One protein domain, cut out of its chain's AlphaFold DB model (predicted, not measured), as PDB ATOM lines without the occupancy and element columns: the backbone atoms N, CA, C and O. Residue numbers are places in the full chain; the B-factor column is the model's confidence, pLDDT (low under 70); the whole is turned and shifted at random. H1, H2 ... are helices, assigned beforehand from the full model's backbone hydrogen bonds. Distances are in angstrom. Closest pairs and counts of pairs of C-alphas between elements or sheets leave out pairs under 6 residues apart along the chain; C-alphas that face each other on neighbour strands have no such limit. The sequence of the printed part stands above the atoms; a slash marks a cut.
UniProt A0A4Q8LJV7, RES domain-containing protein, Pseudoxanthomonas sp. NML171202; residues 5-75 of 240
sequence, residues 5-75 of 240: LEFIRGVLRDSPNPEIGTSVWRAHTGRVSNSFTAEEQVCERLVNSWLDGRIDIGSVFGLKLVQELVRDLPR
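Overview. This is residues 5 to 75 of the 240 residues of the protein "RES domain-containing protein" of Pseudoxanthomonas sp. NML171202 (UniProt A0A4Q8LJV7). Two long helices, H3 and H2, meet in an L-shaped corner with a tight turn between them, and a shorter helix, H1, packs on the first residues of H2. The long loop of residues 15 to 37 joins H1 to H2, and its tip, residues 26 to 31, sticks out from the helices. The printed part has 71 residues, with three named helices in the order H1, H2, H3 and no named strand; the class is all helix. It is only just compact, close to loose, with a radius of gyration of the C-alphas of 13.1 A, and it spans 35 by 29 by 27 A.

Arrangement. H3, residues 57 to 72, touches H2, residues 38 to 52, with 27 pairs of C-alphas within 8 A. Their closest C-alphas, those of Trp 50 and Ser 59, are 3.9 A apart, and their lines are about perpendicular at 75 degrees. H1, residues 5 to 14, touches H2 at residues 38 to 42 alone. The closest C-alphas there, those of Ile 8 and Glu 39, are 7.0 A apart; the two helices run opposite ways at a steep tilt of 55 degrees. H1 and H3 are close but not clearly touching, with the closest C-alphas, those of Leu 5 and Leu 65, 7.2 A apart. In H1, H2 and H3 every O i to N i+4 pair is within hydrogen-bond range.

Along the chain. H3 is 22.7 A from first to last C-alpha and ends at C-alpha 72 (-33.480, 27.773, 7.233). H2 is 21.0 A long and begins at C-alpha 38 (-34.127, 48.745, 0.426). H1 is 14.4 A long and begins at C-alpha 5 (-35.609, 36.767, -1.016).

Size, cuts and confidence. The two C-alphas farthest apart, those of Asn 17 and Arg 75, are 37.0 A apart. Residues 70 to 75, of which 70 to 72 belong to H3, stand free. The link from H1 to H2 is long, with 23 residues, and the link from H2 to H3 is tight, with 4. The printed part has no cut. Its mean pLDDT is 74.1, and residues 14 to 36 are under 70.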
ATOM      1  N   LEU A   5     -36.725  35.819  -1.023       82.25
ATOM      2  CA  LEU A   5     -35.609  36.767  -1.016       82.25
ATOM      3  C   LEU A   5     -34.999  36.964  -2.410       82.25
ATOM      4  O   LEU A   5     -34.710  38.094  -2.795       82.25
ATOM      5  N   GLU A   6     -34.835  35.898  -3.197       83.19
ATOM      6  CA  GLU A   6     -34.362  36.010  -4.584       83.19
ATOM      7  C   GLU A   6     -35.329  36.814  -5.451       83.19
ATOM      8  O   GLU A   6     -34.895  37.655  -6.238       83.19
ATOM      9  N   PHE A   7     -36.635  36.602  -5.275       81.94
ATOM     10  CA  PHE A   7     -37.656  37.385  -5.963       81.94
ATOM     11  C   PHE A   7     -37.583  38.872  -5.587       81.94
ATOM     12  O   PHE A   7     -37.537  39.720  -6.476       81.94
ATOM     13  N   ILE A   8     -37.501  39.196  -4.290       80.00
ATOM     14  CA  ILE A   8     -37.359  40.579  -3.800       80.00
ATOM     15  C   ILE A   8     -36.111  41.237  -4.399       80.00
ATOM     16  O   ILE A   8     -36.183  42.351  -4.918       80.00
ATOM     17  N   ARG A   9     -34.974  40.533  -4.384       81.19
ATOM     18  CA  ARG A   9     -33.720  41.016  -4.976       81.19
ATOM     19  C   ARG A   9     -33.835  41.240  -6.479       81.19
ATOM     20  O   ARG A   9     -33.242  42.189  -6.976       81.19
ATOM     21  N   GLY A  10     -34.578  40.396  -7.193       77.44
ATOM     22  CA  GLY A  10     -34.888  40.593  -8.610       77.44
ATOM     23  C   GLY A  10     -35.668  41.886  -8.849       77.44
ATOM     24  O   GLY A  10     -35.218  42.740  -9.603       77.44
ATOM     25  N   VAL A  11     -36.765  42.087  -8.114       75.38
ATOM     26  CA  VAL A  11     -37.597  43.302  -8.210       75.38
ATOM     27  C   VAL A  11     -36.793  44.572  -7.915       75.38
ATOM     28  O   VAL A  11     -36.932  45.569  -8.616       75.38
ATOM     29  N   LEU A  12     -35.926  44.544  -6.900       73.31
ATOM     30  CA  LEU A  12     -35.098  45.696  -6.532       73.31
ATOM     31  C   LEU A  12     -34.013  46.023  -7.568       73.31
ATOM     32  O   LEU A  12     -33.664  47.193  -7.723       73.31
ATOM     33  N   ARG A  13     -33.491  45.024  -8.293       73.44
ATOM     34  CA  ARG A  13     -32.563  45.263  -9.416       73.44
ATOM     35  C   ARG A  13     -33.257  45.981 -10.570       73.44
ATOM     36  O   ARG A  13     -32.656  46.869 -11.167       73.44
ATOM     37  N   ASP A  14     -34.514  45.631 -10.832       66.81
ATOM     38  CA  ASP A  14     -35.304  46.178 -11.941       66.81
ATOM     39  C   ASP A  14     -35.998  47.511 -11.585       66.81
ATOM     40  O   ASP A  14     -36.568  48.180 -12.448       66.81
ATOM     41  N   SER A  15     -35.968  47.926 -10.316       55.41
ATOM     42  CA  SER A  15     -36.535  49.190  -9.825       55.41
ATOM     43  C   SER A  15     -35.709  49.738  -8.651       55.41
ATOM     44  O   SER A  15     -36.070  49.531  -7.492       55.41
ATOM     45  N   PRO A  16     -34.610  50.470  -8.922       52.97
ATOM     46  CA  PRO A  16     -33.600  50.842  -7.924       52.97
ATOM     47  C   PRO A  16     -34.051  51.897  -6.899       52.97
ATOM     48  O   PRO A  16     -33.252  52.301  -6.058       52.97
ATOM     49  N   ASN A  17     -35.302  52.362  -6.960       47.69
ATOM     50  CA  ASN A  17     -35.803  53.434  -6.103       47.69
ATOM     51  C   ASN A  17     -37.222  53.137  -5.577       47.69
ATOM     52  O   ASN A  17     -38.176  53.834  -5.931       47.69
ATOM     53  N   PRO A  18     -37.414  52.089  -4.756       48.81
ATOM     54  CA  PRO A  18     -38.638  51.990  -3.975       48.81
ATOM     55  C   PRO A  18     -38.651  53.164  -2.990       48.81
ATOM     56  O   PRO A  18     -37.658  53.381  -2.303       48.81
ATOM     57  N   GLU A  19     -39.746  53.927  -2.931       40.34
ATOM     58  CA  GLU A  19     -39.903  55.024  -1.969       40.34
ATOM     59  C   GLU A  19     -39.466  54.563  -0.569       40.34
ATOM     60  O   GLU A  19     -40.010  53.611   0.011       40.34
ATOM     61  N   ILE A  20     -38.396  55.201  -0.094       39.44
ATOM     62  CA  ILE A  20     -37.659  54.826   1.107       39.44
ATOM     63  C   ILE A  20     -38.428  55.398   2.292       39.44
ATOM     64  O   ILE A  20     -38.346  56.588   2.592       39.44
ATOM     65  N   GLY A  21     -39.226  54.555   2.940       35.06
ATOM     66  CA  GLY A  21     -39.958  54.923   4.144       35.06
ATOM     67  C   GLY A  21     -39.064  54.787   5.373       35.06
ATOM     68  O   GLY A  21     -38.428  53.755   5.574       35.06
ATOM     69  N   THR A  22     -39.032  55.807   6.227       29.81
ATOM     70  CA  THR A  22     -38.433  55.707   7.561       29.81
ATOM     71  C   THR A  22     -39.379  54.936   8.475       29.81
ATOM     72  O   THR A  22     -40.330  55.506   9.013       29.81
ATOM     73  N   SER A  23     -39.143  53.642   8.661       35.03
ATOM     74  CA  SER A  23     -39.739  52.924   9.784       35.03
ATOM     75  C   SER A  23     -38.940  53.241  11.048       35.03
ATOM     76  O   SER A  23     -37.751  52.949  11.136       35.03
ATOM     77  N   VAL A  24     -39.574  53.916  12.006       38.88
ATOM     78  CA  VAL A  24     -38.981  54.285  13.299       38.88
ATOM     79  C   VAL A  24     -39.701  53.504  14.379       38.88
ATOM     80  O   VAL A  24     -40.594  54.066  14.994       38.88
ATOM     81  N   TRP A  25     -39.365  52.238  14.646       44.19
ATOM     82  CA  TRP A  25     -39.982  51.551  15.789       44.19
ATOM     83  C   TRP A  25     -39.012  50.636  16.537       44.19
ATOM     84  O   TRP A  25     -38.583  49.598  16.048       44.19
ATOM     85  N   ARG A  26     -38.685  51.072  17.760       46.59
ATOM     86  CA  ARG A  26     -37.893  50.360  18.767       46.59
ATOM     87  C   ARG A  26     -38.750  49.271  19.407       46.59
ATOM     88  O   ARG A  26     -39.870  49.559  19.832       46.59
ATOM     89  N   ALA A  27     -38.218  48.065  19.543       38.28
ATOM     90  CA  ALA A  27     -38.833  47.015  20.344       38.28
ATOM     91  C   ALA A  27     -37.920  46.620  21.503       38.28
ATOM     92  O   ALA A  27     -36.716  46.868  21.499       38.28
ATOM     93  N   HIS A  28     -38.537  46.033  22.521       45.31
ATOM     94  CA  HIS A  28     -37.998  45.724  23.845       45.31
ATOM     95  C   HIS A  28     -36.915  44.616  23.834       45.31
ATOM     96  O   HIS A  28     -36.626  44.021  24.863       45.31
ATOM     97  N   THR A  29     -36.319  44.340  22.672       50.50
ATOM     98  CA  THR A  29     -35.306  43.311  22.391       50.50
ATOM     99  C   THR A  29     -33.888  43.885  22.258       50.50
ATOM    100  O   THR A  29     -32.957  43.163  21.918       50.50
ATOM    101  N   GLY A  30     -33.704  45.187  22.519       44.69
ATOM    102  CA  GLY A  30     -32.378  45.814  22.628       44.69
ATOM    103  C   GLY A  30     -31.749  46.299  21.315       44.69
ATOM    104  O   GLY A  30     -30.600  46.738  21.319       44.69
ATOM    105  N   ARG A  31     -32.466  46.282  20.181       51.16
ATOM    106  CA  ARG A  31     -31.936  46.778  18.895       51.16
ATOM    107  C   ARG A  31     -32.057  48.294  18.699       51.16
ATOM    108  O   ARG A  31     -33.103  48.897  18.934       51.16
ATOM    109  N   VAL A  32     -30.999  48.879  18.129       47.84
ATOM    110  CA  VAL A  32     -30.950  50.244  17.580       47.84
ATOM    111  C   VAL A  32     -30.505  50.141  16.118       47.84
ATOM    112  O   VAL A  32     -29.348  49.831  15.858       47.84
ATOM    113  N   SER A  33     -31.393  50.397  15.154       46.91
ATOM    114  CA  SER A  33     -30.979  50.672  13.771       46.91
ATOM    115  C   SER A  33     -31.652  51.945  13.276       46.91
ATOM    116  O   SER A  33     -32.868  52.086  13.372       46.91
ATOM    117  N   ASN A  34     -30.845  52.877  12.767       49.31
ATOM    118  CA  ASN A  34     -31.296  54.158  12.217       49.31
ATOM    119  C   ASN A  34     -31.283  54.165  10.675       49.31
ATOM    120  O   ASN A  34     -31.529  55.204  10.065       49.31
ATOM    121  N   SER A  35     -30.973  53.033  10.034       54.72
ATOM    122  CA  SER A  35     -30.893  52.908   8.578       54.72
ATOM    123  C   SER A  35     -31.251  51.491   8.141       54.72
ATOM    124  O   SER A  35     -30.577  50.543   8.538       54.72
ATOM    125  N   PHE A  36     -32.278  51.362   7.303       64.06
ATOM    126  CA  PHE A  36     -32.647  50.104   6.650       64.06
ATOM    127  C   PHE A  36     -32.229  50.139   5.182       64.06
ATOM    128  O   PHE A  36     -32.432  51.144   4.497       64.06
ATOM    129  N   THR A  37     -31.694  49.029   4.684       76.00
ATOM    130  CA  THR A  37     -31.517  48.777   3.251       76.00
ATOM    131  C   THR A  37     -32.875  48.693   2.538       76.00
ATOM    132  O   THR A  37     -33.910  48.428   3.156       76.00
ATOM    133  N   ALA A  38     -32.897  48.881   1.215       77.81
ATOM    134  CA  ALA A  38     -34.127  48.745   0.426       77.81
ATOM    135  C   ALA A  38     -34.755  47.338   0.545       77.81
ATOM    136  O   ALA A  38     -35.979  47.208   0.582       77.81
ATOM    137  N   GLU A  39     -33.925  46.293   0.649       81.62
ATOM    138  CA  GLU A  39     -34.366  44.910   0.882       81.62
ATOM    139  C   GLU A  39     -35.074  44.768   2.231       81.62
ATOM    140  O   GLU A  39     -36.180  44.225   2.288       81.62
ATOM    141  N   GLU A  40     -34.495  45.313   3.302       78.94
ATOM    142  CA  GLU A  40     -35.087  45.263   4.643       78.94
ATOM    143  C   GLU A  40     -36.427  45.999   4.707       78.94
ATOM    144  O   GLU A  40     -37.369  45.479   5.299       78.94
ATOM    145  N   GLN A  41     -36.563  47.144   4.034       78.00
ATOM    146  CA  GLN A  41     -37.836  47.875   3.980       78.00
ATOM    147  C   GLN A  41     -38.923  47.117   3.211       78.00
ATOM    148  O   GLN A  41     -40.092  47.126   3.602       78.00
ATOM    149  N   VAL A  42     -38.567  46.448   2.106       84.06
ATOM    150  CA  VAL A  42     -39.514  45.578   1.392       84.06
ATOM    151  C   VAL A  42     -39.937  44.424   2.295       84.06
ATOM    152  O   VAL A  42     -41.135  44.185   2.444       84.06
ATOM    153  N   CYS A  43     -38.979  43.745   2.927       86.19
ATOM    154  CA  CYS A  43     -39.263  42.652   3.852       86.19
ATOM    155  C   CYS A  43     -40.173  43.107   4.997       86.19
ATOM    156  O   CYS A  43     -41.154  42.434   5.304       86.19
ATOM    157  N   GLU A  44     -39.897  44.273   5.578       83.62
ATOM    158  CA  GLU A  44     -40.715  44.874   6.623       83.62
ATOM    159  C   GLU A  44     -42.159  45.094   6.171       83.62
ATOM    160  O   GLU A  44     -43.090  44.692   6.869       83.62
ATOM    161  N   ARG A  45     -42.375  45.689   4.992       84.81
ATOM    162  CA  ARG A  45     -43.731  45.906   4.461       84.81
ATOM    163  C   ARG A  45     -44.491  44.595   4.270       84.81
ATOM    164  O   ARG A  45     -45.675  44.529   4.596       84.81
ATOM    165  N   LEU A  46     -43.821  43.560   3.767       89.94
ATOM    166  CA  LEU A  46     -44.420  42.240   3.559       89.94
ATOM    167  C   LEU A  46     -44.787  41.575   4.892       89.94
ATOM    168  O   LEU A  46     -45.928  41.149   5.077       89.94
ATOM    169  N   VAL A  47     -43.850  41.544   5.845       89.06
ATOM    170  CA  VAL A  47     -44.076  41.008   7.197       89.06
ATOM    171  C   VAL A  47     -45.207  41.762   7.894       89.06
ATOM    172  O   VAL A  47     -46.100  41.138   8.463       89.06
ATOM    173  N   ASN A  48     -45.234  43.092   7.800       88.00
ATOM    174  CA  ASN A  48     -46.300  43.900   8.380       88.00
ATOM    175  C   ASN A  48     -47.657  43.624   7.728       88.00
ATOM    176  O   ASN A  48     -48.635  43.483   8.456       88.00
ATOM    177  N   SER A  49     -47.734  43.474   6.399       89.19
ATOM    178  CA  SER A  49     -48.989  43.104   5.725       89.19
ATOM    179  C   SER A  49     -49.541  41.766   6.244       89.19
ATOM    180  O   SER A  49     -50.731  41.642   6.561       89.19
ATOM    181  N   TRP A  50     -48.656  40.782   6.425       92.75
ATOM    182  CA  TRP A  50     -49.008  39.480   6.991       92.75
ATOM    183  C   TRP A  50     -49.476  39.570   8.454       92.75
ATOM    184  O   TRP A  50     -50.532  39.037   8.827       92.75
ATOM    185  N   LEU A  51     -48.722  40.270   9.303       89.19
ATOM    186  CA  LEU A  51     -49.053  40.428  10.721       89.19
ATOM    187  C   LEU A  51     -50.332  41.246  10.934       89.19
ATOM    188  O   LEU A  51     -51.124  40.891  11.805       89.19
ATOM    189  N   ASP A  52     -50.609  42.229  10.078       89.06
ATOM    190  CA  ASP A  52     -51.870  42.982  10.048       89.06
ATOM    191  C   ASP A  52     -53.064  42.108   9.615       89.06
ATOM    192  O   ASP A  52     -54.214  42.455   9.869       89.06
ATOM    193  N   GLY A  53     -52.817  40.958   8.975       85.31
ATOM    194  CA  GLY A  53     -53.873  40.081   8.464       85.31
ATOM    195  C   GLY A  53     -54.571  40.642   7.228       85.31
ATOM    196  O   GLY A  53     -55.748  40.355   7.010       85.31
ATOM    197  N   ARG A  54     -53.866  41.445   6.422       86.88
ATOM    198  CA  ARG A  54     -54.416  41.960   5.166       86.88
ATOM    199  C   ARG A  54     -54.676  40.811   4.200       86.88
ATOM    200  O   ARG A  54     -53.953  39.813   4.181       86.88
ATOM    201  N   ILE A  55     -55.704  40.976   3.377       88.00
ATOM    202  CA  ILE A  55     -56.043  40.044   2.299       88.00
ATOM    203  C   ILE A  55     -55.464  40.619   1.006       88.00
ATOM    204  O   ILE A  55     -56.182  41.121   0.146       88.00
ATOM    205  N   ASP A  56     -54.135  40.619   0.915       88.62
ATOM    206  CA  ASP A  56     -53.398  41.092  -0.253       88.62
ATOM    207  C   ASP A  56     -52.203  40.186  -0.571       88.62
ATOM    208  O   ASP A  56     -51.825  39.298   0.198       88.62
ATOM    209  N   ILE A  57     -51.607  40.401  -1.744       85.81
ATOM    210  CA  ILE A  57     -50.455  39.619  -2.197       85.81
ATOM    211  C   ILE A  57     -49.230  39.810  -1.288       85.81
ATOM    212  O   ILE A  57     -48.449  38.878  -1.104       85.81
ATOM    213  N   GLY A  58     -49.090  40.985  -0.666       86.25
ATOM    214  CA  GLY A  58     -48.013  41.279   0.273       86.25
ATOM    215  C   GLY A  58     -48.083  40.407   1.525       86.25
ATOM    216  O   GLY A  58     -47.056  39.910   1.973       86.25
ATOM    217  N   SER A  59     -49.286  40.143   2.034       89.62
ATOM    218  CA  SER A  59     -49.537  39.246   3.167       89.62
ATOM    219  C   SER A  59     -49.125  37.802   2.858       89.62
ATOM    220  O   SER A  59     -48.474  37.145   3.674       89.62
ATOM    221  N   VAL A  60     -49.401  37.322   1.638       91.00
ATOM    222  CA  VAL A  60     -48.976  35.985   1.181       91.00
ATOM    223  C   VAL A  60     -47.450  35.886   1.110       91.00
ATOM    224  O   VAL A  60     -46.865  34.930   1.625       91.00
ATOM    225  N   PHE A  61     -46.789  36.878   0.508       92.25
ATOM    226  CA  PHE A  61     -45.326  36.912   0.434       92.25
ATOM    227  C   PHE A  61     -44.670  37.104   1.805       92.25
ATOM    228  O   PHE A  61     -43.631  36.503   2.056       92.25
ATOM    229  N   GLY A  62     -45.280  37.877   2.706       92.50
ATOM    230  CA  GLY A  62     -44.809  38.054   4.079       92.50
ATOM    231  C   GLY A  62     -44.806  36.747   4.864       92.50
ATOM    232  O   GLY A  62     -43.781  36.383   5.438       92.50
ATOM    233  N   LEU A  63     -45.912  35.995   4.823       94.81
ATOM    234  CA  LEU A  63     -45.984  34.663   5.432       94.81
ATOM    235  C   LEU A  63     -44.923  33.724   4.848       94.81
ATOM    236  O   LEU A  63     -44.194  33.071   5.594       94.81
ATOM    237  N   LYS A  64     -44.822  33.671   3.516       95.12
ATOM    238  CA  LYS A  64     -43.873  32.793   2.829       95.12
ATOM    239  C   LYS A  64     -42.420  33.137   3.176       95.12
ATOM    240  O   LYS A  64     -41.640  32.225   3.441       95.12
ATOM    241  N   LEU A  65     -42.078  34.425   3.242       94.69
ATOM    242  CA  LEU A  65     -40.757  34.895   3.662       94.69
ATOM    243  C   LEU A  65     -40.422  34.399   5.073       94.69
ATOM    244  O   LEU A  65     -39.367  33.813   5.282       94.69
ATOM    245  N   VAL A  66     -41.329  34.582   6.035       95.00
ATOM    246  CA  VAL A  66     -41.109  34.138   7.422       95.00
ATOM    247  C   VAL A  66     -40.988  32.613   7.505       95.00
ATOM    248  O   VAL A  66     -40.115  32.112   8.206       95.00
ATOM    249  N   GLN A  67     -41.800  31.865   6.754       96.31
ATOM    250  CA  GLN A  67     -41.694  30.404   6.672       96.31
ATOM    251  C   GLN A  67     -40.343  29.936   6.123       96.31
ATOM    252  O   GLN A  67     -39.787  28.971   6.638       96.31
ATOM    253  N   GLU A  68     -39.829  30.580   5.074       95.88
ATOM    254  CA  GLU A  68     -38.502  30.287   4.519       95.88
ATOM    255  C   GLU A  68     -37.409  30.574   5.549       95.88
ATOM    256  O   GLU A  68     -36.627  29.683   5.866       95.88
ATOM    257  N   LEU A  69     -37.437  31.756   6.167       95.12
ATOM    258  CA  LEU A  69     -36.449  32.148   7.171       95.12
ATOM    259  C   LEU A  69     -36.431  31.202   8.380       95.12
ATOM    260  O   LEU A  69     -35.359  30.792   8.805       95.12
ATOM    261  N   VAL A  70     -37.594  30.810   8.913       95.88
ATOM    262  CA  VAL A  70     -37.687  29.849  10.033       95.88
ATOM    263  C   VAL A  70     -37.242  28.445   9.615       95.88
ATOM    264  O   VAL A  70     -36.638  27.715  10.407       95.88
ATOM    265  N   ARG A  71     -37.541  28.039   8.375       95.50
ATOM    266  CA  ARG A  71     -37.121  26.734   7.855       95.50
ATOM    267  C   ARG A  71     -35.601  26.624   7.824       95.50
ATOM    268  O   ARG A  71     -35.105  25.571   8.220       95.50
ATOM    269  N   ASP A  72     -34.931  27.698   7.420       94.50
ATOM    270  CA  ASP A  72     -33.480  27.773   7.233       94.50
ATOM    271  C   ASP A  72     -32.703  27.985   8.545       94.50
ATOM    272  O   ASP A  72     -31.480  27.842   8.563       94.50
ATOM    273  N   LEU A  73     -33.388  28.289   9.656       94.88
ATOM    274  CA  LEU A  73     -32.740  28.354  10.965       94.88
ATOM    275  C   LEU A  73     -32.181  26.985  11.380       94.88
ATOM    276  O   LEU A  73     -32.862  25.962  11.209       94.88
ATOM    277  N   PRO A  74     -30.988  26.952  12.002       93.81
ATOM    278  CA  PRO A  74     -30.467  25.732  12.592       93.81
ATOM    279  C   PRO A  74     -31.418  25.220  13.677       93.81
ATOM    280  O   PRO A  74     -32.080  25.993  14.378       93.81
ATOM    281  N   ARG A  75     -31.487  23.893  13.809       93.50
ATOM    282  CA  ARG A  75     -32.161  23.268  14.947       93.50
ATOM    283  C   ARG A  75     -31.208  23.245  16.131       93.50
ATOM    284  O   ARG A  75     -30.005  23.063  15.954       93.50
TER     285      ARG A  75